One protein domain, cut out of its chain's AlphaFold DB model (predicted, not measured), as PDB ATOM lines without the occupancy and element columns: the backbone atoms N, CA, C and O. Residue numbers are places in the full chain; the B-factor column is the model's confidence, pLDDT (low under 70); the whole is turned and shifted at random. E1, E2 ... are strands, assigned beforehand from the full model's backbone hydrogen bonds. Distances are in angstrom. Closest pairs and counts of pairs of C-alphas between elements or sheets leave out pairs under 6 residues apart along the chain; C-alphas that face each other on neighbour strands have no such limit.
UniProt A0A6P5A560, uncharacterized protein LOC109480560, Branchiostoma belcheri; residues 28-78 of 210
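What this domain is: This is residues 28 to 78 of the 210 residues of the protein "uncharacterized protein LOC109480560" of Branchiostoma belcheri (UniProt A0A6P5A560). What is the shape? There is little regular structure: a hairpin of two strands, E1 then E2, makes one end, and the looped residues 48 to 78, with no named element, make the other. What are its measures? The printed part has 51 residues, 10 in named elements, all strand, with no named helix. It is only just compact, close to loose, with a radius of gyration of the C-alphas of 11.7 A, and spans 36 by 24 by 12 A.

How they stand to each other: How do the strands run? E1, residues 32 to 36, and E2, residues 43 to 47, are an antiparallel hairpin, their directions at 155 degrees. Where do they meet? The C-alphas of Cys 35 and Cys 44 face each other at 4.0 A. N 45 and O 34 are within hydrogen-bond range at 3.2 A.

Where its parts are: Where does E1 begin? C-alpha 32 is at (66.497, 110.694, -32.165); E1 is 12.4 A long. Where does E2 end? C-alpha 47 is at (66.705, 105.032, -33.279); E2 is 12.5 A long.

The domain as a whole: Is it unbroken? The printed part has no cut, and the link E1 to E2 is short. Where is confidence low? Residues 31 to 32, 38 to 40, 42 and 77 to 78 have pLDDT under 70.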
ATOM      1  N   CYS A  28      75.779 105.675 -24.721       87.00
ATOM      2  CA  CYS A  28      75.221 105.361 -26.024       87.00
ATOM      3  C   CYS A  28      73.775 105.852 -26.114       87.00
ATOM      4  O   CYS A  28      72.836 105.059 -26.223       87.00
ATOM      5  N   ARG A  29      73.569 107.170 -26.032       82.25
ATOM      6  CA  ARG A  29      72.232 107.762 -26.148       82.25
ATOM      7  C   ARG A  29      71.738 107.668 -27.592       82.25
ATOM      8  O   ARG A  29      72.466 107.957 -28.538       82.25
ATOM      9  N   ALA A  30      70.478 107.272 -27.758       79.88
ATOM     10  CA  ALA A  30      69.791 107.403 -29.037       79.88
ATOM     11  C   ALA A  30      69.673 108.894 -29.390       79.88
ATOM     12  O   ALA A  30      69.157 109.675 -28.591       79.88
ATOM     13  N   THR A  31      70.146 109.276 -30.574       69.56
ATOM     14  CA  THR A  31      70.174 110.672 -31.039       69.56
ATOM     15  C   THR A  31      68.791 111.200 -31.408       69.56
ATOM     16  O   THR A  31      68.569 112.404 -31.379       69.56
ATOM     17  N   ILE A  32      67.843 110.314 -31.733       65.31
ATOM     18  CA  ILE A  32      66.497 110.694 -32.165       65.31
ATOM     19  C   ILE A  32      65.475 109.904 -31.352       65.31
ATOM     20  O   ILE A  32      65.337 108.686 -31.507       65.31
ATOM     21  N   ARG A  33      64.739 110.606 -30.484       70.38
ATOM     22  CA  ARG A  33      63.573 110.069 -29.774       70.38
ATOM     23  C   ARG A  33      62.306 110.564 -30.460       70.38
ATOM     24  O   ARG A  33      61.819 111.649 -30.161       70.38
ATOM     25  N   SER A  34      61.744 109.760 -31.361       74.38
ATOM     26  CA  SER A  34      60.371 109.986 -31.817       74.38
ATOM     27  C   SER A  34      59.428 109.361 -30.790       74.38
ATOM     28  O   SER A  34      59.284 108.138 -30.723       74.38
ATOM     29  N   CYS A  35      58.823 110.193 -29.949       76.69
ATOM     30  CA  CYS A  35      57.791 109.748 -29.021       76.69
ATOM     31  C   CYS A  35      56.427 109.997 -29.659       76.69
ATOM     32  O   CYS A  35      56.004 111.145 -29.781       76.69
ATOM     33  N   SER A  36      55.742 108.930 -30.061       71.62
ATOM     34  CA  SER A  36      54.353 108.997 -30.510       71.62
ATOM     35  C   SER A  36      53.430 108.478 -29.403       71.62
ATOM     36  O   SER A  36      53.730 107.500 -28.714       71.62
ATOM     37  N   GLY A  37      52.323 109.189 -29.179       70.31
ATOM     38  CA  GLY A  37      51.314 108.844 -28.175       70.31
ATOM     39  C   GLY A  37      50.761 110.061 -27.435       70.31
ATOM     40  O   GLY A  37      51.448 111.066 -27.253       70.31
ATOM     41  N   TRP A  38      49.504 109.963 -27.002       65.94
ATOM     42  CA  TRP A  38      48.885 110.936 -26.100       65.94
ATOM     43  C   TRP A  38      49.472 110.819 -24.686       65.94
ATOM     44  O   TRP A  38      49.987 109.768 -24.313       65.94
ATOM     45  N   PHE A  39      49.395 111.916 -23.928       64.06
ATOM     46  CA  PHE A  39      50.115 112.271 -22.690       64.06
ATOM     47  C   PHE A  39      50.387 111.152 -21.653       64.06
ATOM     48  O   PHE A  39      51.370 111.244 -20.930       64.06
ATOM     49  N   TRP A  40      49.602 110.072 -21.626       67.69
ATOM     50  CA  TRP A  40      49.706 108.974 -20.654       67.69
ATOM     51  C   TRP A  40      50.230 107.642 -21.222       67.69
ATOM     52  O   TRP A  40      50.374 106.679 -20.476       67.69
ATOM     53  N   ASN A  41      50.515 107.550 -22.528       75.31
ATOM     54  CA  ASN A  41      50.946 106.297 -23.167       75.31
ATOM     55  C   ASN A  41      51.964 106.533 -24.301       75.31
ATOM     56  O   ASN A  41      51.835 106.000 -25.407       75.31
ATOM     57  N   ARG A  42      52.969 107.388 -24.059       65.00
ATOM     58  CA  ARG A  42      54.035 107.644 -25.041       65.00
ATOM     59  C   ARG A  42      54.975 106.446 -25.119       65.00
ATOM     60  O   ARG A  42      55.740 106.190 -24.192       65.00
ATOM     61  N   ARG A  43      54.982 105.762 -26.263       73.19
ATOM     62  CA  ARG A  43      56.097 104.879 -26.620       73.19
ATOM     63  C   ARG A  43      57.129 105.713 -27.355       73.19
ATOM     64  O   ARG A  43      56.896 106.184 -28.465       73.19
ATOM     65  N   CYS A  44      58.276 105.900 -26.725       72.12
ATOM     66  CA  CYS A  44      59.428 106.480 -27.392       72.12
ATOM     67  C   CYS A  44      60.196 105.358 -28.085       72.12
ATOM     68  O   CYS A  44      60.786 104.503 -27.427       72.12
ATOM     69  N   THR A  45      60.192 105.357 -29.416       75.75
ATOM     70  CA  THR A  45      61.097 104.510 -30.196       75.75
ATOM     71  C   THR A  45      62.357 105.318 -30.474       75.75
ATOM     72  O   THR A  45      62.350 106.216 -31.315       75.75
ATOM     73  N   GLY A  46      63.429 105.042 -29.730       80.19
ATOM     74  CA  GLY A  46      64.745 105.591 -30.044       80.19
ATOM     75  C   GLY A  46      65.323 104.875 -31.260       80.19
ATOM     76  O   GLY A  46      65.309 103.645 -31.306       80.19
ATOM     77  N   ARG A  47      65.829 105.616 -32.250       86.19
ATOM     78  CA  ARG A  47      66.705 105.032 -33.279       86.19
ATOM     79  C   ARG A  47      68.156 105.314 -32.930       86.19
ATOM     80  O   ARG A  47      68.496 106.400 -32.461       86.19
ATOM     81  N   CYS A  48      68.996 104.319 -33.161       86.44
ATOM     82  CA  CYS A  48      70.434 104.468 -33.043       86.44
ATOM     83  C   CYS A  48      71.001 105.206 -34.250       86.44
ATOM     84  O   CYS A  48      70.344 105.329 -35.285       86.44
ATOM     85  N   ARG A  49      72.236 105.705 -34.116       82.12
ATOM     86  CA  ARG A  49      72.898 106.457 -35.190       82.12
ATOM     87  C   ARG A  49      73.043 105.606 -36.455       82.12
ATOM     88  O   ARG A  49      72.923 106.133 -37.548       82.12
ATOM     89  N   ASP A  50      73.190 104.289 -36.300       82.06
ATOM     90  CA  ASP A  50      73.210 103.292 -37.381       82.06
ATOM     91  C   ASP A  50      71.835 103.008 -38.041       82.06
ATOM     92  O   ASP A  50      71.739 102.134 -38.901       82.06
ATOM     93  N   GLY A  51      70.766 103.711 -37.648       83.31
ATOM     94  CA  GLY A  51      69.409 103.565 -38.193       83.31
ATOM     95  C   GLY A  51      68.603 102.396 -37.618       83.31
ATOM     96  O   GLY A  51      67.405 102.279 -37.909       83.31
ATOM     97  N   THR A  52      69.222 101.555 -36.780       86.06
ATOM     98  CA  THR A  52      68.548 100.418 -36.142       86.06
ATOM     99  C   THR A  52      67.652 100.866 -34.986       86.06
ATOM    100  O   THR A  52      67.821 101.946 -34.413       86.06
ATOM    101  N   GLY A  53      66.654 100.042 -34.655       85.31
ATOM    102  CA  GLY A  53      65.823 100.264 -33.474       85.31
ATOM    103  C   GLY A  53      66.666 100.120 -32.209       85.31
ATOM    104  O   GLY A  53      67.252  99.062 -31.976       85.31
ATOM    105  N   GLY A  54      66.735 101.179 -31.410       79.12
ATOM    106  CA  GLY A  54      67.344 101.118 -30.095       79.12
ATOM    107  C   GLY A  54      66.421 100.394 -29.121       79.12
ATOM    108  O   GLY A  54      65.224 100.671 -29.047       79.12
ATOM    109  N   THR A  55      66.997  99.515 -28.306       71.25
ATOM    110  CA  THR A  55      66.548  99.383 -26.913       71.25
ATOM    111  C   THR A  55      66.883 100.728 -26.218       71.25
ATOM    112  O   THR A  55      67.484 101.579 -26.874       71.25
ATOM    113  N   PRO A  56      66.465 101.066 -24.982       80.88
ATOM    114  CA  PRO A  56      66.603 102.442 -24.453       80.88
ATOM    115  C   PRO A  56      68.004 103.087 -24.584       80.88
ATOM    116  O   PRO A  56      68.114 104.315 -24.524       80.88
ATOM    117  N   TYR A  57      69.036 102.277 -24.850       88.12
ATOM    118  CA  TYR A  57      70.385 102.680 -25.221       88.12
ATOM    119  C   TYR A  57      70.869 101.996 -26.509       88.12
ATOM    120  O   TYR A  57      70.464 100.889 -26.858       88.12
ATOM    121  N   CYS A  58      71.810 102.644 -27.187       91.50
ATOM    122  CA  CYS A  58      72.417 102.209 -28.442       91.50
ATOM    123  C   CYS A  58      73.781 101.539 -28.247       91.50
ATOM    124  O   CYS A  58      74.675 101.712 -29.071       91.50
ATOM    125  N   GLY A  59      73.974 100.816 -27.147       91.19
ATOM    126  CA  GLY A  59      75.213 100.093 -26.860       91.19
ATOM    127  C   GLY A  59      75.310  98.745 -27.572       91.19
ATOM    128  O   GLY A  59      74.298  98.156 -27.956       91.19
ATOM    129  N   ARG A  60      76.532  98.235 -27.742       90.62
ATOM    130  CA  ARG A  60      76.790  96.828 -28.077       90.62
ATOM    131  C   ARG A  60      77.215  96.085 -26.808       90.62
ATOM    132  O   ARG A  60      78.123  96.524 -26.108       90.62
ATOM    133  N   GLY A  61      76.592  94.938 -26.546       89.69
ATOM    134  CA  GLY A  61      76.881  94.118 -25.365       89.69
ATOM    135  C   GLY A  61      76.284  94.668 -24.059       89.69
ATOM    136  O   GLY A  61      75.434  95.560 -24.100       89.69
ATOM    137  N   PRO A  62      76.689  94.112 -22.902       90.06
ATOM    138  CA  PRO A  62      76.265  94.596 -21.594       90.06
ATOM    139  C   PRO A  62      76.731  96.035 -21.376       90.06
ATOM    140  O   PRO A  62      77.896  96.354 -21.614       90.06
ATOM    141  N   CYS A  63      75.817  96.878 -20.910       89.38
ATOM    142  CA  CYS A  63      76.081  98.242 -20.468       89.38
ATOM    143  C   CYS A  63      75.662  98.376 -19.007       89.38
ATOM    144  O   CYS A  63      74.894  97.552 -18.496       89.38
ATOM    145  N   ASN A  64      76.095  99.450 -18.349       87.75
ATOM    146  CA  ASN A  64      75.499  99.811 -17.072       87.75
ATOM    147  C   ASN A  64      74.030 100.254 -17.255       87.75
ATOM    148  O   ASN A  64      73.565 100.513 -18.368       87.75
ATOM    149  N   TRP A  65      73.298 100.359 -16.145       86.75
ATOM    150  CA  TRP A  65      71.890 100.781 -16.129       86.75
ATOM    151  C   TRP A  65      71.647 102.142 -16.811       86.75
ATOM    152  O   TRP A  65      70.570 102.362 -17.353       86.75
ATOM    153  N   PHE A  66      72.645 103.029 -16.831       88.19
ATOM    154  CA  PHE A  66      72.561 104.345 -17.466       88.19
ATOM    155  C   PHE A  66      72.815 104.315 -18.983       88.19
ATOM    156  O   PHE A  66      72.690 105.349 -19.641       88.19
ATOM    157  N   GLY A  67      73.158 103.153 -19.549       87.19
ATOM    158  CA  GLY A  67      73.491 103.008 -20.964       87.19
ATOM    159  C   GLY A  67      74.874 103.516 -21.348       87.19
ATOM    160  O   GLY A  67      75.091 103.886 -22.503       87.19
ATOM    161  N   CYS A  68      75.786 103.564 -20.383       91.06
ATOM    162  CA  CYS A  68      77.176 103.964 -20.567       91.06
ATOM    163  C   CYS A  68      78.101 102.773 -20.281       91.06
ATOM    164  O   CYS A  68      77.658 101.738 -19.765       91.06
ATOM    165  N   ASN A  69      79.381 102.916 -20.634       87.88
ATOM    166  CA  ASN A  69      80.416 101.889 -20.455       87.88
ATOM    167  C   ASN A  69      79.978 100.520 -20.993       87.88
ATOM    168  O   ASN A  69      80.072  99.495 -20.324       87.88
ATOM    169  N   CYS A  70      79.429 100.524 -22.204       88.69
ATOM    170  CA  CYS A  70      79.048  99.306 -22.896       88.69
ATOM    171  C   CYS A  70      80.301  98.546 -23.337       88.69
ATOM    172  O   CYS A  70      81.144  99.122 -24.024       88.69
ATOM    173  N   ASN A  71      80.399  97.249 -23.026       88.69
ATOM    174  CA  ASN A  71      81.587  96.439 -23.346       88.69
ATOM    175  C   ASN A  71      81.934  96.404 -24.847       88.69
ATOM    176  O   ASN A  71      83.085  96.186 -25.205       88.69
ATOM    177  N   GLY A  72      80.954  96.592 -25.735       86.62
ATOM    178  CA  GLY A  72      81.160  96.662 -27.185       86.62
ATOM    179  C   GLY A  72      81.099  98.079 -27.768       86.62
ATOM    180  O   GLY A  72      80.985  98.217 -28.987       86.62
ATOM    181  N   GLY A  73      81.105  99.114 -26.925       88.62
ATOM    182  CA  GLY A  73      80.972 100.513 -27.334       88.62
ATOM    183  C   GLY A  73      79.576 100.879 -27.855       88.62
ATOM    184  O   GLY A  73      78.602 100.139 -27.690       88.62
ATOM    185  N   CYS A  74      79.466 102.047 -28.490       89.69
ATOM    186  CA  CYS A  74      78.208 102.561 -29.031       89.69
ATOM    187  C   CYS A  74      77.998 102.190 -30.504       89.69
ATOM    188  O   CYS A  74      78.923 102.146 -31.315       89.69
ATOM    189  N   ARG A  75      76.740 101.961 -30.883       87.38
ATOM    190  CA  ARG A  75      76.302 101.741 -32.266       87.38
ATOM    191  C   ARG A  75      76.325 103.065 -33.035       87.38
ATOM    192  O   ARG A  75      75.318 103.765 -33.133       87.38
ATOM    193  N   GLY A  76      77.497 103.419 -33.550       81.50
ATOM    194  CA  GLY A  76      77.678 104.538 -34.471       81.50
ATOM    195  C   GLY A  76      77.301 104.186 -35.913       81.50
ATOM    196  O   GLY A  76      77.361 103.023 -36.321       81.50
ATOM    197  N   THR A  77      76.963 105.210 -36.701       59.94
ATOM    198  CA  THR A  77      77.139 105.178 -38.160       59.94
ATOM    199  C   THR A  77      78.566 104.741 -38.442       59.94
ATOM    200  O   THR A  77      79.494 105.309 -37.874       59.94
ATOM    201  N   LYS A  78      78.743 103.683 -39.236       55.50
ATOM    202  CA  LYS A  78      80.060 103.123 -39.553       55.50
ATOM    203  C   LYS A  78      81.055 104.242 -39.907       55.50
ATOM    204  O   LYS A  78      80.824 104.951 -40.876       55.50
TER     205      LYS A  78